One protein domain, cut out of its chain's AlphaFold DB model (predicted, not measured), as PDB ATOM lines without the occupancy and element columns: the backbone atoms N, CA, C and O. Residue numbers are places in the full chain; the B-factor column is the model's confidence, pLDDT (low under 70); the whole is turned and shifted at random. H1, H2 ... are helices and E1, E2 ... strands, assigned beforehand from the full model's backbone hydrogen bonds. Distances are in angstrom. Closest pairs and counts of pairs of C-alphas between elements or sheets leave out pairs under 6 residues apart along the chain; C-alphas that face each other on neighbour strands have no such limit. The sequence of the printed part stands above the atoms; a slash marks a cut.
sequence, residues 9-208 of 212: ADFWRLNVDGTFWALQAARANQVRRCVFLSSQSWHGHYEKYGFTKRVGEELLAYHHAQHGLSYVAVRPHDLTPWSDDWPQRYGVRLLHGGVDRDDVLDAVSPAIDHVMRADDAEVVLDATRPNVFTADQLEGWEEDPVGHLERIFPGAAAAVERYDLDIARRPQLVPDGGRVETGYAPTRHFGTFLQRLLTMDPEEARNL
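What this domain is: This is residues 9 to 208 of the 212 residues of the protein "NAD-dependent epimerase/dehydratase family protein" of Microlunatus sp. Gsoil 973 (UniProt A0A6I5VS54). Two lobes make a long body: in one, a small three-stranded sheet is layered between H5 and H3, with H1 packed on H3; in the other, short helices H4, H6, H7, H9 and H10 gather. Long links, residues 75 to 85, 126 to 144 and 164 to 178, run between the lobes. The printed part has 200 residues with ten named helices and three strands, in the order H1 E1 H2 H3 E2 H4 H5 E3 H6 H7 H8 H9 H10. The class is mostly helix, and the sheet E1 E2 E3 is parallel. The whole is only just compact, close to loose, with a radius of gyration of the C-alphas of 19.3 A, and elongated, spanning 58 by 35 by 32 A.

Where its parts are: Find C-alpha 33 at (161.191, 165.548, 176.081), where E1 begins, residues 33 to 37; E2 is residues 70 to 74 and E3 residues 122 to 125. H3, residues 48 to 67, measures 28.2 A; H5, residues 101 to 117, 25.3 A; H1, residues 9 to 28, 26.6 A from C-alpha 9 at (140.026, 154.209, 191.130). Look for the shorter helices at residues 40 to 44 for H2, 86 to 95 for H4, 145 to 152 for H6, 156 to 163 for H7, 179 to 182 for H8, 190 to 197 for H9 and 202 to 206 for H10, which ends at C-alpha 206 (168.726, 137.093, 205.947).

How they stand to each other: Start at inner strand E2, the parallel neighbour of both E1 and E3: N 36 of E1 and O 72 of E2 are within hydrogen-bond range at 2.9 A, and N 73 of E2 and O 123 of E3 are within hydrogen-bond range at 2.8 A. Three layers, helices on both faces of the sheet, put H3 over E2 at a height of 10.3 A and H5 over E1 and E2 at 8.8 A, on opposite faces. Two strand-helix-strand units, parallel neighbours with helices between, have a right-handed crossover in E1, H2 H3, E2 and a left-handed one in E2, H4 H5, E3. H1 touches H3, C-alphas of Val 16 and Gly 56 closest at 5.8 A, at a shallow tilt of 15 degrees, the same way. H2 touches residues 49 to 54 of H3 alone, closest C-alphas Trp 42 and Gly 50, 4.6 A. H8 only grazes the sheet and touches H5, closest C-alphas Thr 182 and Pro 110, 5.6 A, with residues 110 to 114 of H5 alone. H4, which is not on the sheet, touches H9, closest C-alphas Leu 94 and Phe 190, 5.2 A, and H10, closest C-alphas Trp 86 and Arg 206, 5.4 A. H6 touches H7, closest C-alphas Glu 150 and Ala 156, 5.0 A, at a steep tilt of 52 degrees; H7 and H9 only just touch, with 3 pairs of C-alphas within 8 A, closest Ala 156 and Leu 194, 7.0 A. H1 and H5, for instance, are apart. Every O i to N i+4 pair is within hydrogen-bond range in H6, H7, H9 and H10; H1 has 14 of 16, H3 15 of 16, H4 3 of 6, H5 11 of 13, H2 0 of 1 but 2 of 2 O i to N i+3 pairs, and H8 is too short for an O i to N i+4 pair.

The domain as a whole: The farthest C-alphas, Ala 28 and Glu 143, are 58.7 A apart. The printed part has no cut; the links E2 to H4, E3 to H6 and H7 to H8 are long. Mean pLDDT of the printed part is 95.0, with residues 81 to 82 under 70.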
ATOM      1  N   ALA A   9     140.107 152.753 191.093       95.00
ATOM      2  CA  ALA A   9     140.026 154.209 191.130       95.00
ATOM      3  C   ALA A   9     141.305 154.858 191.683       95.00
ATOM      4  O   ALA A   9     141.716 155.906 191.185       95.00
ATOM      5  N   ASP A  10     141.956 154.243 192.676       94.12
ATOM      6  CA  ASP A  10     143.232 154.741 193.204       94.12
ATOM      7  C   ASP A  10     144.334 154.680 192.140       94.12
ATOM      8  O   ASP A  10     145.065 155.654 191.950       94.12
ATOM      9  N   PHE A  11     144.435 153.556 191.420       93.75
ATOM     10  CA  PHE A  11     145.401 153.415 190.331       93.75
ATOM     11  C   PHE A  11     145.092 154.356 189.170       93.75
ATOM     12  O   PHE A  11     146.016 154.960 188.632       93.75
ATOM     13  N   TRP A  12     143.819 154.517 188.806       95.62
ATOM     14  CA  TRP A  12     143.408 155.436 187.749       95.62
ATOM     15  C   TRP A  12     143.806 156.876 188.074       95.62
ATOM     16  O   TRP A  12     144.524 157.507 187.302       95.62
ATOM     17  N   ARG A  13     143.406 157.376 189.247       96.44
ATOM     18  CA  ARG A  13     143.704 158.753 189.670       96.44
ATOM     19  C   ARG A  13     145.200 159.026 189.718       96.44
ATOM     20  O   ARG A  13     145.656 160.074 189.274       96.44
ATOM     21  N   LEU A  14     145.975 158.089 190.259       95.00
ATOM     22  CA  LEU A  14     147.415 158.279 190.380       95.00
ATOM     23  C   LEU A  14     148.123 158.177 189.025       95.00
ATOM     24  O   LEU A  14     148.908 159.053 188.675       95.00
ATOM     25  N   ASN A  15     147.866 157.107 188.273       96.19
ATOM     26  CA  ASN A  15     148.655 156.787 187.087       96.19
ATOM     27  C   ASN A  15     148.091 157.433 185.822       96.19
ATOM     28  O   ASN A  15     148.872 157.939 185.025       96.19
ATOM     29  N   VAL A  16     146.774 157.422 185.612       97.31
ATOM     30  CA  VAL A  16     146.162 157.956 184.386       97.31
ATOM     31  C   VAL A  16     145.993 159.462 184.501       97.31
ATOM     32  O   VAL A  16     146.609 160.195 183.728       97.31
ATOM     33  N   ASP A  17     145.234 159.933 185.496       98.19
ATOM     34  CA  ASP A  17     144.997 161.373 185.652       98.19
ATOM     35  C   ASP A  17     146.320 162.100 185.940       98.19
ATOM     36  O   ASP A  17     146.592 163.150 185.358       98.19
ATOM     37  N   GLY A  18     147.189 161.514 186.772       98.00
ATOM     38  CA  GLY A  18     148.526 162.047 187.038       98.00
ATOM     39  C   GLY A  18     149.388 162.187 185.779       98.00
ATOM     40  O   GLY A  18     149.962 163.252 185.554       98.00
ATOM     41  N   THR A  19     149.440 161.157 184.923       98.38
ATOM     42  CA  THR A  19     150.187 161.223 183.649       98.38
ATOM     43  C   THR A  19     149.586 162.268 182.718       98.38
ATOM     44  O   THR A  19     150.318 163.087 182.164       98.38
ATOM     45  N   PHE A  20     148.258 162.293 182.586       98.44
ATOM     46  CA  PHE A  20     147.567 163.286 181.772       98.44
ATOM     47  C   PHE A  20     147.931 164.711 182.203       98.44
ATOM     48  O   PHE A  20     148.374 165.509 181.375       98.44
ATOM     49  N   TRP A  21     147.814 165.032 183.495       98.44
ATOM     50  CA  TRP A  21     148.114 166.375 183.994       98.44
ATOM     51  C   TRP A  21     149.596 166.734 183.901       98.44
ATOM     52  O   TRP A  21     149.913 167.880 183.580       98.44
ATOM     53  N   ALA A  22     150.504 165.775 184.099       98.19
ATOM     54  CA  ALA A  22     151.932 165.991 183.875       98.19
ATOM     55  C   ALA A  22     152.224 166.357 182.410       98.19
ATOM     56  O   ALA A  22     152.966 167.303 182.149       98.19
ATOM     57  N   LEU A  23     151.586 165.677 181.453       98.19
ATOM     58  CA  LEU A  23     151.727 165.975 180.025       98.19
ATOM     59  C   LEU A  23     151.081 167.313 179.636       98.19
ATOM     60  O   LEU A  23     151.648 168.051 178.826       98.19
ATOM     61  N   GLN A  24     149.941 167.677 180.235       98.00
ATOM     62  CA  GLN A  24     149.356 169.011 180.048       98.00
ATOM     63  C   GLN A  24     150.290 170.109 180.571       98.00
ATOM     64  O   GLN A  24     150.516 171.106 179.881       98.00
ATOM     65  N   ALA A  25     150.876 169.919 181.755       98.31
ATOM     66  CA  ALA A  25     151.828 170.863 182.331       98.31
ATOM     67  C   ALA A  25     153.107 170.969 181.487       98.31
ATOM     68  O   ALA A  25     153.569 172.080 181.219       98.31
ATOM     69  N   ALA A  26     153.643 169.839 181.017       97.50
ATOM     70  CA  ALA A  26     154.787 169.800 180.109       97.50
ATOM     71  C   ALA A  26     154.505 170.616 178.842       97.50
ATOM     72  O   ALA A  26     155.269 171.520 178.503       97.50
ATOM     73  N   ARG A  27     153.352 170.386 178.204       96.69
ATOM     74  CA  ARG A  27     152.923 171.133 177.016       96.69
ATOM     75  C   ARG A  27     152.796 172.633 177.284       96.69
ATOM     76  O   ARG A  27     153.301 173.427 176.493       96.69
ATOM     77  N   ALA A  28     152.147 173.024 178.380       98.06
ATOM     78  CA  ALA A  28     151.969 174.431 178.743       98.06
ATOM     79  C   ALA A  28     153.306 175.164 178.960       98.06
ATOM     80  O   ALA A  28     153.394 176.363 178.714       98.06
ATOM     81  N   ASN A  29     154.348 174.431 179.363       98.19
ATOM     82  CA  ASN A  29     155.702 174.942 179.574       98.19
ATOM     83  C   ASN A  29     156.666 174.595 178.426       98.19
ATOM     84  O   ASN A  29     157.877 174.717 178.585       98.19
ATOM     85  N   GLN A  30     156.145 174.153 177.276       96.69
ATOM     86  CA  GLN A  30     156.928 173.807 176.083       96.69
ATOM     87  C   GLN A  30     158.006 172.731 176.321       96.69
ATOM     88  O   GLN A  30     158.982 172.634 175.575       96.69
ATOM     89  N   VAL A  31     157.822 171.881 177.334       97.38
ATOM     90  CA  VAL A  31     158.657 170.702 177.564       97.38
ATOM     91  C   VAL A  31     158.280 169.645 176.531       97.38
ATOM     92  O   VAL A  31     157.145 169.174 176.486       97.38
ATOM     93  N   ARG A  32     159.249 169.281 175.691       96.50
ATOM     94  CA  ARG A  32     159.062 168.362 174.557       96.50
ATOM     95  C   ARG A  32     159.757 167.016 174.710       96.50
ATOM     96  O   ARG A  32     159.700 166.217 173.787       96.50
ATOM     97  N   ARG A  33     160.424 166.772 175.834       98.06
ATOM     98  CA  ARG A  33     161.191 165.548 176.081       98.06
ATOM     99  C   ARG A  33     160.742 164.932 177.393       98.06
ATOM    100  O   ARG A  33     160.659 165.642 178.394       98.06
ATOM    101  N   CYS A  34     160.434 163.643 177.382       96.94
ATOM    102  CA  CYS A  34     159.903 162.940 178.543       96.94
ATOM    103  C   CYS A  34     160.557 161.568 178.702       96.94
ATOM    104  O   CYS A  34     160.619 160.781 177.766       96.94
ATOM    105  N   VAL A  35     160.994 161.258 179.918       98.19
ATOM    106  CA  VAL A  35     161.258 159.877 180.321       98.19
ATOM    107  C   VAL A  35     160.125 159.469 181.248       98.19
ATOM    108  O   VAL A  35     159.926 160.078 182.301       98.19
ATOM    109  N   PHE A  36     159.350 158.474 180.830       98.25
ATOM    110  CA  PHE A  36     158.171 158.014 181.549       98.25
ATOM    111  C   PHE A  36     158.445 156.679 182.231       98.25
ATOM    112  O   PHE A  36     158.856 155.715 181.587       98.25
ATOM    113  N   LEU A  37     158.168 156.601 183.534       96.81
ATOM    114  CA  LEU A  37     158.288 155.359 184.287       96.81
ATOM    115  C   LEU A  37     157.031 154.494 184.104       96.81
ATOM    116  O   LEU A  37     156.049 154.584 184.856       96.81
ATOM    117  N   SER A  38     157.080 153.638 183.092       97.00
ATOM    118  CA  SER A  38     156.121 152.566 182.852       97.00
ATOM    119  C   SER A  38     156.414 151.338 183.739       97.00
ATOM    120  O   SER A  38     156.895 151.473 184.865       97.00
ATOM    121  N   SER A  39     156.031 150.132 183.312       96.19
ATOM    122  CA  SER A  39     156.252 148.878 184.038       96.19
ATOM    123  C   SER A  39     156.061 147.659 183.138       96.19
ATOM    124  O   SER A  39     155.197 147.668 182.267       96.19
ATOM    125  N   GLN A  40     156.763 146.562 183.429       96.06
ATOM    126  CA  GLN A  40     156.508 145.254 182.804       96.06
ATOM    127  C   GLN A  40     155.086 144.720 183.061       96.06
ATOM    128  O   GLN A  40     154.572 143.937 182.267       96.06
ATOM    129  N   SER A  41     154.383 145.207 184.097       92.81
ATOM    130  CA  SER A  41     152.949 144.927 184.284       92.81
ATOM    131  C   SER A  41     152.075 145.403 183.118       92.81
ATOM    132  O   SER A  41     150.921 144.994 183.031       92.81
ATOM    133  N   TRP A  42     152.608 146.217 182.201       94.12
ATOM    134  CA  TRP A  42     151.973 146.533 180.922       94.12
ATOM    135  C   TRP A  42     151.570 145.271 180.138       94.12
ATOM    136  O   TRP A  42     150.514 145.248 179.510       94.12
ATOM    137  N   HIS A  43     152.337 144.178 180.219       89.06
ATOM    138  CA  HIS A  43     151.963 142.919 179.560       89.06
ATOM    139  C   HIS A  43     150.679 142.300 180.146       89.06
ATOM    140  O   HIS A  43     149.903 141.697 179.409       89.06
ATOM    141  N   GLY A  44     150.395 142.536 181.431       85.38
ATOM    142  CA  GLY A  44     149.140 142.189 182.107       85.38
ATOM    143  C   GLY A  44     148.084 143.297 182.015       85.38
ATOM    144  O   GLY A  44     147.440 143.616 183.007       85.38
ATOM    145  N   HIS A  45     147.908 143.935 180.855       82.25
ATOM    146  CA  HIS A  45     147.093 145.152 180.698       82.25
ATOM    147  C   HIS A  45     145.584 145.007 180.966       82.25
ATOM    148  O   HIS A  45     144.878 146.002 180.867       82.25
ATOM    149  N   TYR A  46     145.067 143.824 181.297       86.50
ATOM    150  CA  TYR A  46     143.696 143.674 181.809       86.50
ATOM    151  C   TYR A  46     143.631 143.567 183.338       86.50
ATOM    152  O   TYR A  46     142.549 143.501 183.914       86.50
ATOM    153  N   GLU A  47     144.777 143.615 184.018       88.25
ATOM    154  CA  GLU A  47     144.856 143.822 185.458       88.25
ATOM    155  C   GLU A  47     144.783 145.317 185.784       88.25
ATOM    156  O   GLU A  47     145.359 146.150 185.082       88.25
ATOM    157  N   LYS A  48     144.147 145.667 186.908       89.00
ATOM    158  CA  LYS A  48     143.913 147.066 187.313       89.00
ATOM    159  C   LYS A  48     145.145 147.975 187.256       89.00
ATOM    160  O   LYS A  48     145.034 149.120 186.840       89.00
ATOM    161  N   TYR A  49     146.322 147.489 187.659       90.00
ATOM    162  CA  TYR A  49     147.557 148.275 187.605       90.00
ATOM    163  C   TYR A  49     148.142 148.313 186.187       90.00
ATOM    164  O   TYR A  49     148.421 149.399 185.673       90.00
ATOM    165  N   GLY A  50     148.279 147.149 185.542       93.12
ATOM    166  CA  GLY A  50     148.825 147.026 184.189       93.12
ATOM    167  C   GLY A  50     148.061 147.861 183.165       93.12
ATOM    168  O   GLY A  50     148.674 148.559 182.355       93.12
ATOM    169  N   PHE A  51     146.727 147.886 183.265       95.38
ATOM    170  CA  PHE A  51     145.874 148.693 182.394       95.38
ATOM    171  C   PHE A  51     146.227 150.182 182.456       95.38
ATOM    172  O   PHE A  51     146.376 150.831 181.424       95.38
ATOM    173  N   THR A  52     146.449 150.726 183.657       95.75
ATOM    174  CA  THR A  52     146.793 152.150 183.806       95.75
ATOM    175  C   THR A  52     148.153 152.506 183.213       95.75
ATOM    176  O   THR A  52     148.323 153.615 182.712       95.75
ATOM    177  N   LYS A  53     149.115 151.572 183.214       95.81
ATOM    178  CA  LYS A  53     150.408 151.766 182.544       95.81
ATOM    179  C   LYS A  53     150.268 151.744 181.027       95.81
ATOM    180  O   LYS A  53     150.889 152.571 180.368       95.81
ATOM    181  N   ARG A  54     149.392 150.888 180.487       96.56
ATOM    182  CA  ARG A  54     149.043 150.912 179.061       96.56
ATOM    183  C   ARG A  54     148.423 152.242 178.651       96.56
ATOM    184  O   ARG A  54     148.902 152.850 177.705       96.56
ATOM    185  N   VAL A  55     147.426 152.727 179.391       97.62
ATOM    186  CA  VAL A  55     146.823 154.044 179.120       97.62
ATOM    187  C   VAL A  55     147.868 155.162 179.199       97.62
ATOM    188  O   VAL A  55     147.875 156.045 178.349       97.62
ATOM    189  N   GLY A  56     148.779 155.117 180.177       97.94
ATOM    190  CA  GLY A  56     149.876 156.081 180.285       97.94
ATOM    191  C   GLY A  56     150.771 156.128 179.042       97.94
ATOM    192  O   GLY A  56     151.081 157.214 178.566       97.94
ATOM    193  N   GLU A  57     151.137 154.976 178.477       98.31
ATOM    194  CA  GLU A  57     151.919 154.923 177.233       98.31
ATOM    195  C   GLU A  57     151.127 155.391 176.002       98.31
ATOM    196  O   GLU A  57     151.666 156.128 175.183       98.31
ATOM    197  N   GLU A  58     149.836 155.062 175.897       98.38
ATOM    198  CA  GLU A  58     148.970 155.585 174.824       98.38
ATOM    199  C   GLU A  58     148.848 157.120 174.885       98.38
ATOM    200  O   GLU A  58     148.799 157.793 173.853       98.38
ATOM    201  N   LEU A  59     148.854 157.707 176.091       98.50
ATOM    202  CA  LEU A  59     148.918 159.163 176.255       98.50
ATOM    203  C   LEU A  59     150.244 159.736 175.728       98.50
ATOM    204  O   LEU A  59     150.228 160.794 175.100       98.50
ATOM    205  N   LEU A  60     151.378 159.056 175.935       98.50
ATOM    206  CA  LEU A  60     152.659 159.480 175.354       98.50
ATOM    207  C   LEU A  60     152.610 159.445 173.829       98.50
ATOM    208  O   LEU A  60     152.933 160.455 173.207       98.50
ATOM    209  N   ALA A  61     152.143 158.340 173.243       98.50
ATOM    210  CA  ALA A  61     152.019 158.180 171.795       98.50
ATOM    211  C   ALA A  61     151.101 159.253 171.180       98.50
ATOM    212  O   ALA A  61     151.439 159.885 170.177       98.50
ATOM    213  N   TYR A  62     149.971 159.549 171.831       98.44
ATOM    214  CA  TYR A  62     149.098 160.653 171.432       98.44
ATOM    215  C   TYR A  62     149.833 162.004 171.453       98.44
ATOM    216  O   TYR A  62     149.779 162.760 170.481       98.44
ATOM    217  N   HIS A  63     150.544 162.318 172.540       98.19
ATOM    218  CA  HIS A  63     151.291 163.572 172.661       98.19
ATOM    219  C   HIS A  63     152.497 163.644 171.706       98.19
ATOM    220  O   HIS A  63     152.829 164.735 171.237       98.19
ATOM    221  N   HIS A  64     153.123 162.516 171.371       98.12
ATOM    222  CA  HIS A  64     154.144 162.429 170.329       98.12
ATOM    223  C   HIS A  64     153.546 162.835 168.979       98.12
ATOM    224  O   HIS A  64     153.950 163.849 168.403       98.12
ATOM    225  N   ALA A  65     152.489 162.142 168.548       98.00
ATOM    226  CA  ALA A  65     151.858 162.352 167.249       98.00
ATOM    227  C   ALA A  65     151.227 163.746 167.083       98.00
ATOM    228  O   ALA A  65     151.280 164.328 166.002       98.00
ATOM    229  N   GLN A  66     150.604 164.288 168.134       97.62
ATOM    230  CA  GLN A  66     149.839 165.540 168.042       97.62
ATOM    231  C   GLN A  66     150.624 166.779 168.473       97.62
ATOM    232  O   GLN A  66     150.273 167.904 168.101       97.62
ATOM    233  N   HIS A  67     151.645 166.607 169.313       96.12
ATOM    234  CA  HIS A  67     152.320 167.718 169.985       96.12
ATOM    235  C   HIS A  67     153.851 167.643 169.905       96.12
ATOM    236  O   HIS A  67     154.525 168.528 170.435       96.12
ATOM    237  N   GLY A  68     154.408 166.644 169.211       96.19
ATOM    238  CA  GLY A  68     155.847 166.516 168.981       96.19
ATOM    239  C   GLY A  68     156.641 166.200 170.250       96.19
ATOM    240  O   GLY A  68     157.766 166.685 170.404       96.19
ATOM    241  N   LEU A  69     156.041 165.457 171.183       98.06
ATOM    242  CA  LEU A  69     156.730 164.935 172.361       98.06
ATOM    243  C   LEU A  69     157.721 163.836 171.950       98.06
ATOM    244  O   LEU A  69     157.304 162.811 171.436       98.06
ATOM    245  N   SER A  70     159.006 164.009 172.232       98.38
ATOM    246  CA  SER A  70     160.004 162.937 172.198       98.38
ATOM    247  C   SER A  70     160.007 162.217 173.548       98.38
ATOM    248  O   SER A  70     160.013 162.872 174.599       98.38
ATOM    249  N   TYR A  71     159.941 160.886 173.554       98.62
ATOM    250  CA  TYR A  71     159.856 160.122 174.791       98.62
ATOM    251  C   TYR A  71     160.581 158.774 174.785       98.62
ATOM    252  O   TYR A  71     160.717 158.100 173.766       98.62
ATOM    253  N   VAL A  72     160.985 158.365 175.992       98.75
ATOM    254  CA  VAL A  72     161.350 156.981 176.323       98.75
ATOM    255  C   VAL A  72     160.434 156.496 177.449       98.75
ATOM    256  O   VAL A  72     160.417 157.075 178.538       98.75
ATOM    257  N   ALA A  73     159.676 155.429 177.203       98.56
ATOM    258  CA  ALA A  73     158.875 154.739 178.208       98.56
ATOM    259  C   ALA A  73     159.691 153.591 178.819       98.56
ATOM    260  O   ALA A  73     159.876 152.540 178.211       98.56
ATOM    261  N   VAL A  74     160.190 153.791 180.037       98.62
ATOM    262  CA  VAL A  74     161.006 152.811 180.760       98.62
ATOM    263  C   VAL A  74     160.083 151.823 181.463       98.62
ATOM    264  O   VAL A  74     159.258 152.229 182.277       98.62
ATOM    265  N   ARG A  75     160.219 150.527 181.189       97.94
ATOM    266  CA  ARG A  75     159.439 149.434 181.786       97.94
ATOM    267  C   ARG A  75     160.306 148.582 182.716       97.94
ATOM    268  O   ARG A  75     160.775 147.517 182.305       97.94
ATOM    269  N   PRO A  76     160.492 148.985 183.984       96.88
ATOM    270  CA  PRO A  76     161.114 148.118 184.968       96.88
ATOM    271  C   PRO A  76     160.275 146.873 185.235       96.88
ATOM    272  O   PRO A  76     159.037 146.939 185.277       96.88
ATOM    273  N   HIS A  77     160.949 145.752 185.476       93.19
ATOM    274  CA  HIS A  77     160.324 144.600 186.123       93.19
ATOM    275  C   HIS A  77     160.348 144.772 187.650       93.19
ATOM    276  O   HIS A  77     160.848 145.769 188.154       93.19
ATOM    277  N   ASP A  78     159.781 143.814 188.377       90.75
ATOM    278  CA  ASP A  78     159.756 143.676 189.838       90.75
ATOM    279  C   ASP A  78     161.061 144.122 190.550       90.75
ATOM    280  O   ASP A  78     161.945 143.315 190.828       90.75
ATOM    281  N   LEU A  79     161.188 145.431 190.812       87.88
ATOM    282  CA  LEU A  79     162.387 146.077 191.371       87.88
ATOM    283  C   LEU A  79     162.260 146.372 192.869       87.88
ATOM    284  O   LEU A  79     163.255 146.647 193.531       87.88
ATOM    285  N   THR A  80     161.049 146.278 193.427       78.06
ATOM    286  CA  THR A  80     160.741 146.640 194.824       78.06
ATOM    287  C   THR A  80     160.725 145.399 195.717       78.06
ATOM    288  O   THR A  80     159.842 144.554 195.577       78.06
ATOM    289  N   PRO A  81     161.721 145.209 196.587       67.38
ATOM    290  CA  PRO A  81     161.724 144.111 197.539       67.38
ATOM    291  C   PRO A  81     160.859 144.472 198.754       67.38
ATOM    292  O   PRO A  81     160.900 145.593 199.245       67.38
ATOM    293  N   TRP A  82     160.034 143.536 199.228       65.25
ATOM    294  CA  TRP A  82     158.997 143.824 200.235       65.25
ATOM    295  C   TRP A  82     159.152 143.040 201.544       65.25
ATOM    296  O   TRP A  82     158.186 142.943 202.298       65.25
ATOM    297  N   SER A  83     160.311 142.435 201.811       72.06
ATOM    298  CA  SER A  83     160.575 141.819 203.115       72.06
ATOM    299  C   SER A  83     162.054 141.784 203.457       72.06
ATOM    300  O   SER A  83     162.898 141.971 202.582       72.06
ATOM    301  N   ASP A  84     162.316 141.482 204.726       75.62
ATOM    302  CA  ASP A  84     163.656 141.471 205.310       75.62
ATOM    303  C   ASP A  84     164.487 140.258 204.870       75.62
ATOM    304  O   ASP A  84     165.703 140.334 204.880       75.62
ATOM    305  N   ASP A  85     163.863 139.184 204.371       87.94
ATOM    306  CA  ASP A  85     164.574 138.039 203.787       87.94
ATOM    307  C   ASP A  85     165.198 138.389 202.423       87.94
ATOM    308  O   ASP A  85     164.596 138.195 201.357       87.94
ATOM    309  N   TRP A  86     166.407 138.951 202.463       91.62
ATOM    310  CA  TRP A  86     167.153 139.357 201.276       91.62
ATOM    311  C   TRP A  86     167.442 138.195 200.313       91.62
ATOM    312  O   TRP A  86     167.131 138.355 199.128       91.62
ATOM    313  N   PRO A  87     167.949 137.018 200.739       93.75
ATOM    314  CA  PRO A  87     168.174 135.902 199.823       93.75
ATOM    315  C   PRO A  87     166.929 135.523 199.010       93.75
ATOM    316  O   PRO A  87     167.025 135.348 197.792       93.75
ATOM    317  N   GLN A  88     165.751 135.489 199.643       91.69
ATOM    318  CA  GLN A  88     164.505 135.159 198.946       91.69
ATOM    319  C   GLN A  88     163.958 136.329 198.118       91.69
ATOM    320  O   GLN A  88     163.594 136.171 196.952       91.69
ATOM    321  N   ARG A  89     163.863 137.538 198.685       88.06
ATOM    322  CA  ARG A  89     163.194 138.659 197.994       88.06
ATOM    323  C   ARG A  89     164.043 139.368 196.976       88.06
ATOM    324  O   ARG A  89     163.503 139.848 195.982       88.06
ATOM    325  N   TYR A  90     165.331 139.481 197.240       91.56
ATOM    326  CA  TYR A  90     166.261 140.027 196.277       91.56
ATOM    327  C   TYR A  90     166.742 138.926 195.347       91.56
ATOM    328  O   TYR A  90     166.513 139.002 194.143       91.56
ATOM    329  N   GLY A  91     167.369 137.897 195.921       93.44
ATOM    330  CA  GLY A  91     168.115 136.883 195.191       93.44
ATOM    331  C   GLY A  91     167.248 136.052 194.266       93.44
ATOM    332  O   GLY A  91     167.344 136.183 193.048       93.44
ATOM    333  N   VAL A  92     166.364 135.230 194.831       94.94
ATOM    334  CA  VAL A  92     165.478 134.338 194.057       94.94
ATOM    335  C   VAL A  92     164.635 135.110 193.040       94.94
ATOM    336  O   VAL A  92     164.433 134.658 191.914       94.94
ATOM    337  N   ARG A  93     164.204 136.332 193.366       93.44
ATOM    338  CA  ARG A  93     163.468 137.199 192.434       93.44
ATOM    339  C   ARG A  93     164.228 137.447 191.124       93.44
ATOM    340  O   ARG A  93     163.598 137.514 190.065       93.44
ATOM    341  N   LEU A  94     165.563 137.511 191.159       95.44
ATOM    342  CA  LEU A  94     166.415 137.619 189.967       95.44
ATOM    343  C   LEU A  94     166.366 136.367 189.074       95.44
ATOM    344  O   LEU A  94     166.882 136.414 187.968       95.44
ATOM    345  N   LEU A  95     165.738 135.259 189.470       96.19
ATOM    346  CA  LEU A  95     165.431 134.144 188.563       96.19
ATOM    347  C   LEU A  95     164.110 134.367 187.813       96.19
ATOM    348  O   LEU A  95     163.979 133.976 186.655       96.19
ATOM    349  N   HIS A  96     163.156 135.081 188.412       93.75
ATOM    350  CA  HIS A  96     161.774 135.216 187.916       93.75
ATOM    351  C   HIS A  96     161.456 136.597 187.334       93.75
ATOM    352  O   HIS A  96     160.318 137.061 187.361       93.75
ATOM    353  N   GLY A  97     162.487 137.259 186.821       90.88
ATOM    354  CA  GLY A  97     162.381 138.528 186.111       90.88
ATOM    355  C   GLY A  97     162.609 139.759 186.974       90.88
ATOM    356  O   GLY A  97     162.695 140.851 186.426       90.88
ATOM    357  N   GLY A  98     162.784 139.606 188.290       93.62
ATOM    358  CA  GLY A  98     163.258 140.683 189.152       93.62
ATOM    359  C   GLY A  98     164.476 141.382 188.577       93.62
ATOM    360  O   GLY A  98     165.337 140.748 187.963       93.62
ATOM    361  N   VAL A  99     164.536 142.685 188.796       94.81
ATOM    362  CA  VAL A  99     165.654 143.524 188.377       94.81
ATOM    363  C   VAL A  99     166.233 144.215 189.600       94.81
ATOM    364  O   VAL A  99     165.530 144.468 190.586       94.81
ATOM    365  N   ASP A 100     167.532 144.463 189.560       94.06
ATOM    366  CA  ASP A 100     168.175 145.291 190.561       94.06
ATOM    367  C   ASP A 100     167.736 146.753 190.398       94.06
ATOM    368  O   ASP A 100     167.547 147.246 189.286       94.06
ATOM    369  N   ARG A 101     167.545 147.458 191.513       91.69
ATOM    370  CA  ARG A 101     167.133 148.861 191.480       91.69
ATOM    371  C   ARG A 101     168.182 149.751 190.835       91.69
ATOM    372  O   ARG A 101     167.804 150.658 190.101       91.69
ATOM    373  N   ASP A 102     169.457 149.504 191.105       93.06
ATOM    374  CA  ASP A 102     170.536 150.292 190.532       93.06
ATOM    375  C   ASP A 102     170.589 150.088 189.020       93.06
ATOM    376  O   ASP A 102     170.744 151.065 188.309       93.06
ATOM    377  N   ASP A 103     170.323 148.878 188.511       95.81
ATOM    378  CA  ASP A 103     170.170 148.671 187.062       95.81
ATOM    379  C   ASP A 103     168.996 149.509 186.503       95.81
ATOM    380  O   ASP A 103     169.102 150.108 185.436       95.81
ATOM    381  N   VAL A 104     167.882 149.645 187.232       95.38
ATOM    382  CA  VAL A 104     166.777 150.532 186.811       95.38
ATOM    383  C   VAL A 104     167.182 152.010 186.840       95.38
ATOM    384  O   VAL A 104     166.797 152.758 185.944       95.38
ATOM    385  N   LEU A 105     167.952 152.448 187.838       94.25
ATOM    386  CA  LEU A 105     168.490 153.814 187.894       94.25
ATOM    387  C   LEU A 105     169.486 154.062 186.750       94.25
ATOM    388  O   LEU A 105     169.419 155.101 186.089       94.25
ATOM    389  N   ASP A 106     170.331 153.075 186.462       95.88
ATOM    390  CA  ASP A 106     171.285 153.059 185.355       95.88
ATOM    391  C   ASP A 106     170.568 153.086 183.993       95.88
ATOM    392  O   ASP A 106     171.154 153.535 183.014       95.88
ATOM    393  N   ALA A 107     169.291 152.686 183.910       97.62
ATOM    394  CA  ALA A 107     168.463 152.820 182.708       97.62
ATOM    395  C   ALA A 107     167.927 154.248 182.485       97.62
ATOM    396  O   ALA A 107     167.665 154.642 181.345       97.62
ATOM    397  N   VAL A 108     167.753 155.041 183.550       96.94
ATOM    398  CA  VAL A 108     167.160 156.389 183.456       96.94
ATOM    399  C   VAL A 108     168.112 157.370 182.777       96.94
ATOM    400  O   VAL A 108     167.680 158.121 181.902       96.94
ATOM    401  N   SER A 109     169.397 157.364 183.140       95.75
ATOM    402  CA  SER A 109     170.366 158.311 182.568       95.75
ATOM    403  C   SER A 109     170.519 158.150 181.044       95.75
ATOM    404  O   SER A 109     170.343 159.147 180.342       95.75
ATOM    405  N   PRO A 110     170.724 156.938 180.489       96.31
ATOM    406  CA  PRO A 110     170.764 156.715 179.043       96.31
ATOM    407  C   PRO A 110     169.443 157.049 178.337       96.31
ATOM    408  O   PRO A 110     169.460 157.551 177.215       96.31
ATOM    409  N   ALA A 111     168.292 156.836 178.987       98.19
ATOM    410  CA  ALA A 111     166.995 157.233 178.441       98.19
ATOM    411  C   ALA A 111     166.861 158.761 178.302       98.19
ATOM    412  O   ALA A 111     166.403 159.240 177.263       98.19
ATOM    413  N   ILE A 112     167.296 159.529 179.312       97.75
ATOM    414  CA  ILE A 112     167.350 161.003 179.251       97.75
ATOM    415  C   ILE A 112     168.271 161.436 178.112       97.75
ATOM    416  O   ILE A 112     167.895 162.235 177.256       97.75
ATOM    417  N   ASP A 113     169.467 160.869 178.086       97.25
ATOM    418  CA  ASP A 113     170.476 161.103 177.065       97.25
ATOM    419  C   ASP A 113     169.954 160.823 175.646       97.25
ATOM    420  O   ASP A 113     170.229 161.586 174.718       97.25
ATOM    421  N   HIS A 114     169.172 159.756 175.467       97.75
ATOM    422  CA  HIS A 114     168.554 159.404 174.191       97.75
ATOM    423  C   HIS A 114     167.544 160.472 173.741       97.75
ATOM    424  O   HIS A 114     167.695 161.022 172.649       97.75
ATOM    425  N   VAL A 115     166.575 160.847 174.590       97.31
ATOM    426  CA  VAL A 115     165.580 161.883 174.229       97.31
ATOM    427  C   VAL A 115     166.204 163.268 174.040       97.31
ATOM    428  O   VAL A 115     165.646 164.100 173.327       97.31
ATOM    429  N   MET A 116     167.363 163.544 174.652       96.75
ATOM    430  CA  MET A 116     168.112 164.787 174.427       96.75
ATOM    431  C   MET A 116     168.800 164.841 173.059       96.75
ATOM    432  O   MET A 116     169.016 165.939 172.548       96.75
ATOM    433  N   ARG A 117     169.145 163.690 172.468       95.88
ATOM    434  CA  ARG A 117     169.806 163.605 171.153       95.88
ATOM    435  C   ARG A 117     168.825 163.427 169.995       95.88
ATOM    436  O   ARG A 117     169.136 163.860 168.891       95.88
ATOM    437  N   ALA A 118     167.683 162.789 170.238       93.94
ATOM    438  CA  ALA A 118     166.658 162.514 169.235       93.94
ATOM    439  C   ALA A 118     165.394 163.354 169.485       93.94
ATOM    440  O   ALA A 118     164.646 163.139 170.443       93.94
ATOM    441  N   ASP A 119     165.151 164.323 168.601       90.94
ATOM    442  CA  ASP A 119     164.033 165.270 168.710       90.94
ATOM    443  C   ASP A 119     162.650 164.636 168.461       90.94
ATOM    444  O   ASP A 119     161.633 165.243 168.808       90.94
ATOM    445  N   ASP A 120     162.607 163.419 167.914       96.44
ATOM    446  CA  ASP A 120     161.408 162.635 167.603       96.44
ATOM    447  C   ASP A 120     161.443 161.219 168.210       96.44
ATOM    448  O   ASP A 120     160.808 160.309 167.685       96.44
ATOM    449  N   ALA A 121     162.162 161.015 169.320       97.75
ATOM    450  CA  ALA A 121     162.248 159.691 169.930       97.75
ATOM    451  C   ALA A 121     160.865 159.150 170.331       97.75
ATOM    452  O   ALA A 121     160.063 159.838 170.966       97.75
ATOM    453  N   GLU A 122     160.633 157.886 170.007       98.00
ATOM    454  CA  GLU A 122     159.501 157.082 170.456       98.00
ATOM    455  C   GLU A 122     160.043 155.686 170.774       98.00
ATOM    456  O   GLU A 122     160.141 154.814 169.911       98.00
ATOM    457  N   VAL A 123     160.499 155.500 172.015       98.38
ATOM    458  CA  VAL A 123     161.170 154.260 172.431       98.38
ATOM    459  C   VAL A 123     160.514 153.684 173.673       98.38
ATOM    460  O   VAL A 123     160.261 154.375 174.658       98.38
ATOM    461  N   VAL A 124     160.301 152.374 173.653       98.44
ATOM    462  CA  VAL A 124     159.980 151.584 174.840       98.44
ATOM    463  C   VAL A 124     161.250 150.868 175.280       98.44
ATOM    464  O   VAL A 124     161.835 150.123 174.500       98.44
ATOM    465  N   LEU A 125     161.670 151.097 176.524       98.62
ATOM    466  CA  LEU A 125     162.862 150.495 177.113       98.62
ATOM    467  C   LEU A 125     162.481 149.450 178.162       98.62
ATOM    468  O   LEU A 125     162.007 149.801 179.243       98.62
ATOM    469  N   ASP A 126     162.766 148.179 177.901       98.19
ATOM    470  CA  ASP A 126     162.641 147.110 178.887       98.19
ATOM    471  C   ASP A 126     163.818 147.153 179.879       98.19
ATOM    472  O   ASP A 126     164.873 146.536 179.692       98.19
ATOM    473  N   ALA A 127     163.615 147.896 180.974       97.56
ATOM    474  CA  ALA A 127     164.551 148.027 182.093       97.56
ATOM    475  C   ALA A 127     164.543 146.780 182.994       97.56
ATOM    476  O   ALA A 127     164.116 146.794 184.149       97.56
ATOM    477  N   THR A 128     164.964 145.659 182.425       97.38
ATOM    478  CA  THR A 128     165.018 144.346 183.079       97.38
ATOM    479  C   THR A 128     166.478 143.939 183.321       97.38
ATOM    480  O   THR A 128     167.398 144.621 182.876       97.38
ATOM    481  N   ARG A 129     166.715 142.848 184.056       96.00
ATOM    482  CA  ARG A 129     168.062 142.277 184.270       96.00
ATOM    483  C   ARG A 129     168.624 141.628 182.988       96.00
ATOM    484  O   ARG A 129     167.856 141.389 182.053       96.00
ATOM    485  N   PRO A 130     169.916 141.268 182.888       96.19
ATOM    486  CA  PRO A 130     170.392 140.485 181.749       96.19
ATOM    487  C   PRO A 130     169.838 139.044 181.761       96.19
ATOM    488  O   PRO A 130     169.655 138.423 182.818       96.19
ATOM    489  N   ASN A 131     169.593 138.500 180.564       95.25
ATOM    490  CA  ASN A 131     169.334 137.075 180.355       95.25
ATOM    491  C   ASN A 131     170.675 136.339 180.305       95.25
ATOM    492  O   ASN A 131     171.339 136.290 179.278       95.25
ATOM    493  N   VAL A 132     171.081 135.789 181.445       94.81
ATOM    494  CA  VAL A 132     172.334 135.028 181.609       94.81
ATOM    495  C   VAL A 132     172.136 133.516 181.457       94.81
ATOM    496  O   VAL A 132     173.023 132.731 181.774       94.81
ATOM    497  N   PHE A 133     170.955 133.113 180.997       94.94
ATOM    498  CA  PHE A 133     170.587 131.741 180.679       94.94
ATOM    499  C   PHE A 133     169.665 131.725 179.456       94.94
ATOM    500  O   PHE A 133     169.029 132.738 179.150       94.94
ATOM    501  N   THR A 134     169.590 130.590 178.763       95.69
ATOM    502  CA  THR A 134     168.763 130.380 177.561       95.69
ATOM    503  C   THR A 134     167.525 129.530 177.853       95.69
ATOM    504  O   THR A 134     167.429 128.905 178.905       95.69
ATOM    505  N   ALA A 135     166.567 129.482 176.921       94.81
ATOM    506  CA  ALA A 135     165.385 128.626 177.055       94.81
ATOM    507  C   ALA A 135     165.756 127.134 177.157       94.81
ATOM    508  O   ALA A 135     165.197 126.431 178.000       94.81
ATOM    509  N   ASP A 136     166.739 126.699 176.361       96.19
ATOM    510  CA  ASP A 136     167.249 125.322 176.324       96.19
ATOM    511  C   ASP A 136     167.895 124.923 177.656       96.19
ATOM    512  O   ASP A 136     167.680 123.827 178.160       96.19
ATOM    513  N   GLN A 137     168.635 125.840 178.289       95.56
ATOM    514  CA  GLN A 137     169.207 125.606 179.620       95.56
ATOM    515  C   GLN A 137     168.149 125.464 180.719       95.56
ATOM    516  O   GLN A 137     168.489 125.049 181.822       95.56
ATOM    517  N   LEU A 138     166.896 125.832 180.448       95.00
ATOM    518  CA  LEU A 138     165.785 125.720 181.388       95.00
ATOM    519  C   LEU A 138     164.824 124.575 181.038       95.00
ATOM    520  O   LEU A 138     163.794 124.446 181.697       95.00
ATOM    521  N   GLU A 139     165.067 123.815 179.970       95.69
ATOM    522  CA  GLU A 139     164.238 122.663 179.611       95.69
ATOM    523  C   GLU A 139     164.379 121.556 180.665       95.69
ATOM    524  O   GLU A 139     165.488 121.226 181.062       95.69
ATOM    525  N   GLY A 140     163.259 121.003 181.145       94.56
ATOM    526  CA  GLY A 140     163.273 119.980 182.200       94.56
ATOM    527  C   GLY A 140     163.627 120.509 183.596       94.56
ATOM    528  O   GLY A 140     163.977 119.719 184.472       94.56
ATOM    529  N   TRP A 141     163.537 121.827 183.822       96.81
ATOM    530  CA  TRP A 141     163.842 122.457 185.113       96.81
ATOM    531  C   TRP A 141     163.184 121.741 186.293       96.81
ATOM    532  O   TRP A 141     163.826 121.509 187.310       96.81
ATOM    533  N   GLU A 142     161.911 121.382 186.148       96.00
ATOM    534  CA  GLU A 142     161.080 120.797 187.198       96.00
ATOM    535  C   GLU A 142     161.580 119.424 187.680       96.00
ATOM    536  O   GLU A 142     161.245 119.018 188.792       96.00
ATOM    537  N   GLU A 143     162.382 118.718 186.878       97.12
ATOM    538  CA  GLU A 143     162.936 117.404 187.228       97.12
ATOM    539  C   GLU A 143     164.157 117.513 188.149       97.12
ATOM    540  O   GLU A 143     164.348 116.673 189.028       97.12
ATOM    541  N   ASP A 144     164.973 118.554 187.962       97.00
ATOM    542  CA  ASP A 144     166.182 118.805 188.752       97.00
ATOM    543  C   ASP A 144     166.514 120.312 188.807       97.00
ATOM    544  O   ASP A 144     167.449 120.770 188.137       97.00
ATOM    545  N   PRO A 145     165.763 121.120 189.586       97.44
ATOM    546  CA  PRO A 145     165.993 122.563 189.670       97.44
ATOM    547  C   PRO A 145     167.408 122.910 190.143       97.44
ATOM    548  O   PRO A 145     168.046 123.826 189.624       97.44
ATOM    549  N   VAL A 146     167.919 122.154 191.119       98.00
ATOM    550  CA  VAL A 146     169.229 122.393 191.735       98.00
ATOM    551  C   VAL A 146     170.352 122.102 190.743       98.00
ATOM    552  O   VAL A 146     171.231 122.943 190.566       98.00
ATOM    553  N   GLY A 147     170.323 120.959 190.052       97.50
ATOM    554  CA  GLY A 147     171.350 120.617 189.070       97.50
ATOM    555  C   GLY A 147     171.286 121.465 187.798       97.50
ATOM    556  O   GLY A 147     172.324 121.709 187.176       97.50
ATOM    557  N   HIS A 148     170.113 121.977 187.408       97.19
ATOM    558  CA  HIS A 148     170.020 123.021 186.379       97.19
ATOM    559  C   HIS A 148     170.691 124.314 186.835       97.19
ATOM    560  O   HIS A 148     171.533 124.860 186.116       97.19
ATOM    561  N   LEU A 149     170.351 124.789 188.034       97.38
ATOM    562  CA  LEU A 149     170.899 126.030 188.563       97.38
ATOM    563  C   LEU A 149     172.418 125.946 188.757       97.38
ATOM    564  O   LEU A 149     173.109 126.892 188.392       97.38
ATOM    565  N   GLU A 150     172.941 124.817 189.243       97.94
ATOM    566  CA  GLU A 150     174.382 124.571 189.418       97.94
ATOM    567  C   GLU A 150     175.147 124.599 188.087       97.94
ATOM    568  O   GLU A 150     176.237 125.162 188.007       97.94
ATOM    569  N   ARG A 151     174.571 124.045 187.010       97.12
ATOM    570  CA  ARG A 151     175.185 124.090 185.669       97.12
ATOM    571  C   ARG A 151     175.284 125.509 185.113       97.12
ATOM    572  O   ARG A 151     176.230 125.807 184.388       97.12
ATOM    573  N   ILE A 152     174.304 126.361 185.410       96.69
ATOM    574  CA  ILE A 152     174.267 127.755 184.946       96.69
ATOM    575  C   ILE A 152     175.142 128.642 185.845       96.69
ATOM    576  O   ILE A 152     175.876 129.499 185.352       96.69
ATOM    577  N   PHE A 153     175.082 128.428 187.158       97.06
ATOM    578  CA  PHE A 153     175.787 129.200 188.175       97.06
ATOM    579  C   PHE A 153     176.489 128.254 189.163       97.06
ATOM    580  O   PHE A 153     175.884 127.855 190.160       97.06
ATOM    581  N   PRO A 154     177.766 127.908 188.929       96.56
ATOM    582  CA  PRO A 154     178.513 127.039 189.832       96.56
ATOM    583  C   PRO A 154     178.527 127.557 191.277       96.56
ATOM    584  O   PRO A 154     178.775 128.743 191.518       96.56
ATOM    585  N   GLY A 155     178.273 126.666 192.237       95.94
ATOM    586  CA  GLY A 155     178.102 126.990 193.657       95.94
ATOM    587  C   GLY A 155     176.658 127.298 194.074       95.94
ATOM    588  O   GLY A 155     176.407 127.535 195.259       95.94
ATOM    589  N   ALA A 156     175.701 127.277 193.146       97.62
ATOM    590  CA  ALA A 156     174.296 127.496 193.455       97.62
ATOM    591  C   ALA A 156     173.696 126.368 194.300       97.62
ATOM    592  O   ALA A 156     172.898 126.663 195.184       97.62
ATOM    593  N   ALA A 157     174.095 125.109 194.101       97.88
ATOM    594  CA  ALA A 157     173.596 123.992 194.907       97.88
ATOM    595  C   ALA A 157     173.919 124.180 196.396       97.88
ATOM    596  O   ALA A 157     173.038 124.063 197.248       97.88
ATOM    597  N   ALA A 158     175.158 124.581 196.698       96.25
ATOM    598  CA  ALA A 158     175.579 124.893 198.061       96.25
ATOM    599  C   ALA A 158     174.806 126.088 198.641       96.25
ATOM    600  O   ALA A 158     174.474 126.095 199.825       96.25
ATOM    601  N   ALA A 159     174.496 127.099 197.824       97.00
ATOM    602  CA  ALA A 159     173.687 128.229 198.263       97.00
ATOM    603  C   ALA A 159     172.221 127.850 198.518       97.00
ATOM    604  O   ALA A 159     171.647 128.304 199.505       97.00
ATOM    605  N   VAL A 160     171.621 127.015 197.670       97.56
ATOM    606  CA  VAL A 160     170.247 126.532 197.856       97.56
ATOM    607  C   VAL A 160     170.133 125.785 199.177       97.56
ATOM    608  O   VAL A 160     169.261 126.113 199.973       97.56
ATOM    609  N   GLU A 161     171.054 124.862 199.458       96.62
ATOM    610  CA  GLU A 161     171.077 124.126 200.725       96.62
ATOM    611  C   GLU A 161     171.330 125.053 201.925       96.62
ATOM    612  O   GLU A 161     170.608 125.010 202.919       96.62
ATOM    613  N   ARG A 162     172.339 125.927 201.835       96.12
ATOM    614  CA  ARG A 162     172.774 126.763 202.962       96.12
ATOM    615  C   ARG A 162     171.774 127.859 203.338       96.12
ATOM    616  O   ARG A 162     171.674 128.205 204.515       96.12
ATOM    617  N   TYR A 163     171.086 128.435 202.356       95.69
ATOM    618  CA  TYR A 163     170.188 129.577 202.550       95.69
ATOM    619  C   TYR A 163     168.707 129.224 202.384       95.69
ATOM    620  O   TYR A 163     167.872 130.095 202.621       95.69
ATOM    621  N   ASP A 164     168.392 127.968 202.052       95.06
ATOM    622  CA  ASP A 164     167.035 127.459 201.811       95.06
ATOM    623  C   ASP A 164     166.318 128.197 200.664       95.06
ATOM    624  O   ASP A 164     165.159 128.581 200.774       95.06
ATOM    625  N   LEU A 165     167.032 128.479 199.566       96.19
ATOM    626  CA  LEU A 165     166.501 129.284 198.453       96.19
ATOM    627  C   LEU A 165     165.337 128.568 197.749       96.19
ATOM    628  O   LEU A 165     165.511 127.456 197.245       96.19
ATOM    629  N   ASP A 166     164.183 129.232 197.626       95.56
ATOM    630  CA  ASP A 166     163.040 128.670 196.899       95.56
ATOM    631  C   ASP A 166     163.239 128.813 195.387       95.56
ATOM    632  O   ASP A 166     162.999 129.863 194.795       95.56
ATOM    633  N   ILE A 167     163.688 127.735 194.752       96.50
ATOM    634  CA  ILE A 167     163.940 127.681 193.308       96.50
ATOM    635  C   ILE A 167     162.991 126.720 192.582       96.50
ATOM    636  O   ILE A 167     163.259 126.307 191.452       96.50
ATOM    637  N   ALA A 168     161.881 126.333 193.223       94.19
ATOM    638  CA  ALA A 168     160.958 125.343 192.668       94.19
ATOM    639  C   ALA A 168     160.319 125.828 191.360       94.19
ATOM    640  O   ALA A 168     160.076 125.052 190.435       94.19
ATOM    641  N   ARG A 169     160.064 127.135 191.259       94.81
ATOM    642  CA  ARG A 169     159.538 127.746 190.042       94.81
ATOM    643  C   ARG A 169     160.627 127.809 188.968       94.81
ATOM    644  O   ARG A 169     161.745 128.233 189.232       94.81
ATOM    645  N   ARG A 170     160.270 127.496 187.722       95.75
ATOM    646  CA  ARG A 170     161.157 127.683 186.568       95.75
ATOM    647  C   ARG A 170     161.563 129.163 186.393       95.75
ATOM    648  O   ARG A 170     160.692 130.045 186.448       95.75
ATOM    649  N   PRO A 171     162.859 129.471 186.178       96.50
ATOM    650  CA  PRO A 171     163.321 130.809 185.829       96.50
ATOM    651  C   PRO A 171     162.653 131.346 184.561       96.50
ATOM    652  O   PRO A 171     162.189 130.596 183.705       96.50
ATOM    653  N   GLN A 172     162.612 132.669 184.434       94.62
ATOM    654  CA  GLN A 172     161.961 133.357 183.322       94.62
ATOM    655  C   GLN A 172     162.982 134.160 182.510       94.62
ATOM    656  O   GLN A 172     163.813 134.869 183.081       94.62
ATOM    657  N   LEU A 173     162.897 134.074 181.179       95.75
ATOM    658  CA  LEU A 173     163.553 135.025 180.281       95.75
ATOM    659  C   LEU A 173     162.792 136.351 180.302       95.75
ATOM    660  O   LEU A 173     161.559 136.366 180.270       95.75
ATOM    661  N   VAL A 174     163.524 137.458 180.356       95.88
ATOM    662  CA  VAL A 174     162.947 138.808 180.358       95.88
ATOM    663  C   VAL A 174     163.079 139.468 178.986       95.88
ATOM    664  O   VAL A 174     164.037 139.169 178.275       95.88
ATOM    665  N   PRO A 175     162.149 140.360 178.606       96.31
ATOM    666  CA  PRO A 175     162.288 141.140 177.383       96.31
ATOM    667  C   PRO A 175     163.425 142.163 177.512       96.31
ATOM    668  O   PRO A 175     163.782 142.576 178.622       96.31
ATOM    669  N   ASP A 176     164.000 142.552 176.379       96.38
ATOM    670  CA  ASP A 176     165.184 143.407 176.266       96.38
ATOM    671  C   ASP A 176     165.037 144.512 175.200       96.38
ATOM    672  O   ASP A 176     166.035 145.062 174.724       96.38
ATOM    673  N   GLY A 177     163.798 144.877 174.851       97.25
ATOM    674  CA  GLY A 177     163.504 145.927 173.878       97.25
ATOM    675  C   GLY A 177     164.054 147.294 174.292       97.25
ATOM    676  O   GLY A 177     164.134 147.626 175.477       97.25
ATOM    677  N   GLY A 178     164.472 148.095 173.310       97.12
ATOM    678  CA  GLY A 178     164.967 149.459 173.524       97.12
ATOM    679  C   GLY A 178     166.391 149.559 174.084       97.12
ATOM    680  O   GLY A 178     166.914 150.668 174.232       97.12
ATOM    681  N   ARG A 179     167.041 148.439 174.434       97.31
ATOM    682  CA  ARG A 179     168.393 148.446 175.024       97.31
ATOM    683  C   ARG A 179     169.451 148.972 174.069       97.31
ATOM    684  O   ARG A 179     170.304 149.751 174.481       97.31
ATOM    685  N   VAL A 180     169.392 148.565 172.802       97.00
ATOM    686  CA  VAL A 180     170.368 148.976 171.782       97.00
ATOM    687  C   VAL A 180     170.220 150.466 171.479       97.00
ATOM    688  O   VAL A 180     171.212 151.185 171.404       97.00
ATOM    689  N   GLU A 181     168.982 150.938 171.365       96.69
ATOM    690  CA  GLU A 181     168.628 152.317 171.038       96.69
ATOM    691  C   GLU A 181     169.035 153.291 172.149       96.69
ATOM    692  O   GLU A 181     169.511 154.397 171.879       96.69
ATOM    693  N   THR A 182     168.852 152.886 173.406       97.12
ATOM    694  CA  THR A 182     169.151 153.726 174.575       97.12
ATOM    695  C   THR A 182     170.570 153.542 175.103       97.12
ATOM    696  O   THR A 182     171.077 154.428 175.784       97.12
ATOM    697  N   GLY A 183     171.227 152.422 174.794       96.94
ATOM    698  CA  GLY A 183     172.518 152.042 175.369       96.94
ATOM    699  C   GLY A 183     172.424 151.451 176.780       96.94
ATOM    700  O   GLY A 183     173.444 151.335 177.457       96.94
ATOM    701  N   TYR A 184     171.225 151.089 177.249       97.62
ATOM    702  CA  TYR A 184     171.041 150.452 178.553       97.62
ATOM    703  C   TYR A 184     171.684 149.055 178.592       97.62
ATOM    704  O   TYR A 184     171.332 148.163 177.815       97.62
ATOM    705  N   ALA A 185     172.604 148.860 179.538       96.75
ATOM    706  CA  ALA A 185     173.389 147.640 179.702       96.75
ATOM    707  C   ALA A 185     173.388 147.184 181.178       96.75
ATOM    708  O   ALA A 185     174.312 147.514 181.922       96.75
ATOM    709  N   PRO A 186     172.357 146.444 181.625       96.94
ATOM    710  CA  PRO A 186     172.273 145.970 183.003       96.94
ATOM    711  C   PRO A 186     173.301 144.884 183.292       96.94
ATOM    712  O   PRO A 186     173.601 144.048 182.435       96.94
ATOM    713  N   THR A 187     173.797 144.855 184.526       96.38
ATOM    714  CA  THR A 187     174.887 143.947 184.919       96.38
ATOM    715  C   THR A 187     174.530 143.041 186.087       96.38
ATOM    716  O   THR A 187     175.237 142.064 186.333       96.38
ATOM    717  N   ARG A 188     173.430 143.310 186.796       96.06
ATOM    718  CA  ARG A 188     173.100 142.631 188.050       96.06
ATOM    719  C   ARG A 188     172.077 141.527 187.789       96.06
ATOM    720  O   ARG A 188     170.984 141.743 187.269       96.06
ATOM    721  N   HIS A 189     172.447 140.301 188.135       96.31
ATOM    722  CA  HIS A 189     171.650 139.092 187.919       96.31
ATOM    723  C   HIS A 189     171.866 138.073 189.044       96.31
ATOM    724  O   HIS A 189     172.615 138.310 189.992       96.31
ATOM    725  N   PHE A 190     171.214 136.911 188.953       96.94
ATOM    726  CA  PHE A 190     171.303 135.888 189.999       96.94
ATOM    727  C   PHE A 190     172.750 135.461 190.307       96.94
ATOM    728  O   PHE A 190     173.120 135.336 191.464       96.94
ATOM    729  N   GLY A 191     173.602 135.318 189.290       97.00
ATOM    730  CA  GLY A 191     175.028 135.012 189.460       97.00
ATOM    731  C   GLY A 191     175.818 136.072 190.244       97.00
ATOM    732  O   GLY A 191     176.578 135.709 191.136       97.00
ATOM    733  N   THR A 192     175.617 137.372 189.989       95.88
ATOM    734  CA  THR A 192     176.262 138.432 190.799       95.88
ATOM    735  C   THR A 192     175.748 138.436 192.238       95.88
ATOM    736  O   THR A 192     176.510 138.672 193.172       95.88
ATOM    737  N   PHE A 193     174.460 138.127 192.433       95.62
ATOM    738  CA  PHE A 193     173.890 137.910 193.762       95.62
ATOM    739  C   PHE A 193     174.548 136.715 194.463       95.62
ATOM    740  O   PHE A 193     174.978 136.849 195.605       95.62
ATOM    741  N   LEU A 194     174.681 135.580 193.773       97.19
ATOM    742  CA  LEU A 194     175.260 134.348 194.303       97.19
ATOM    743  C   LEU A 194     176.709 134.556 194.758       97.19
ATOM    744  O   LEU A 194     177.072 134.132 195.852       97.19
ATOM    745  N   GLN A 195     177.515 135.268 193.963       95.56
ATOM    746  CA  GLN A 195     178.890 135.621 194.328       95.56
ATOM    747  C   GLN A 195     178.959 136.362 195.667       95.56
ATOM    748  O   GLN A 195     179.827 136.066 196.482       95.56
ATOM    749  N   ARG A 196     178.027 137.290 195.913       94.62
ATOM    750  CA  ARG A 196     177.929 138.029 197.179       94.62
ATOM    751  C   ARG A 196     177.358 137.171 198.308       94.62
ATOM    752  O   ARG A 196     177.848 137.232 199.428       94.62
ATOM    753  N   LEU A 197     176.332 136.372 198.030       95.81
ATOM    754  CA  LEU A 197     175.683 135.517 199.022       95.81
ATOM    755  C   LEU A 197     176.665 134.485 199.596       95.81
ATOM    756  O   LEU A 197     176.679 134.235 200.799       95.81
ATOM    757  N   LEU A 198     177.515 133.894 198.754       94.81
ATOM    758  CA  LEU A 198     178.455 132.852 199.174       94.81
ATOM    759  C   LEU A 198     179.545 133.352 200.137       94.81
ATOM    760  O   LEU A 198     180.138 132.536 200.842       94.81
ATOM    761  N   THR A 199     179.787 134.666 200.220       94.56
ATOM    762  CA  THR A 199     180.752 135.251 201.168       94.56
ATOM    763  C   THR A 199     180.158 135.559 202.542       94.56
ATOM    764  O   THR A 199     180.885 136.025 203.414       94.56
ATOM    765  N   MET A 200     178.854 135.354 202.731       94.25
ATOM    766  CA  MET A 200     178.121 135.773 203.929       94.25
ATOM    767  C   MET A 200     177.821 134.603 204.869       94.25
ATOM    768  O   MET A 200     177.968 133.430 204.515       94.25
ATOM    769  N   ASP A 201     177.406 134.932 206.088       93.81
ATOM    770  CA  ASP A 201     176.712 134.004 206.977       93.81
ATOM    771  C   ASP A 201     175.188 134.007 206.693       93.81
ATOM    772  O   ASP A 201     174.656 135.053 206.312       93.81
ATOM    773  N   PRO A 202     174.451 132.886 206.856       92.69
ATOM    774  CA  PRO A 202     172.998 132.848 206.668       92.69
ATOM    775  C   PRO A 202     172.209 133.855 207.500       92.69
ATOM    776  O   PRO A 202     171.242 134.423 206.988       92.69
ATOM    777  N   GLU A 203     172.592 134.093 208.754       91.00
ATOM    778  CA  GLU A 203     171.900 135.054 209.612       91.00
ATOM    779  C   GLU A 203     172.174 136.489 209.158       91.00
ATOM    780  O   GLU A 203     171.249 137.297 209.076       91.00
ATOM    781  N   GLU A 204     173.418 136.797 208.787       91.94
ATOM    782  CA  GLU A 204     173.771 138.097 208.211       91.94
ATOM    783  C   GLU A 204     172.989 138.343 206.917       91.94
ATOM    784  O   GLU A 204     172.319 139.366 206.785       91.94
ATOM    785  N   ALA A 205     173.017 137.384 205.989       91.81
ATOM    786  CA  ALA A 205     172.364 137.510 204.695       91.81
ATOM    787  C   ALA A 205     170.853 137.723 204.834       91.81
ATOM    788  O   ALA A 205     170.309 138.605 204.179       91.81
ATOM    789  N   ARG A 206     170.176 136.963 205.705       90.06
ATOM    790  CA  ARG A 206     168.726 137.093 205.947       90.06
ATOM    791  C   ARG A 206     168.317 138.401 206.610       90.06
ATOM    792  O   ARG A 206     167.147 138.737 206.544       90.06
ATOM    793  N   ASN A 207     169.242 139.095 207.264       87.88
ATOM    794  CA  ASN A 207     168.983 140.383 207.902       87.88
ATOM    795  C   ASN A 207     169.477 141.561 207.058       87.88
ATOM    796  O   ASN A 207     169.339 142.713 207.479       87.88
ATOM    797  N   LEU A 208     170.070 141.303 205.886       87.00
ATOM    798  CA  LEU A 208     170.481 142.386 205.014       87.00
ATOM    799  C   LEU A 208     169.245 143.171 204.583       87.00
ATOM    800  O   LEU A 208     168.312 142.590 204.028       87.00
TER     801      LEU A 208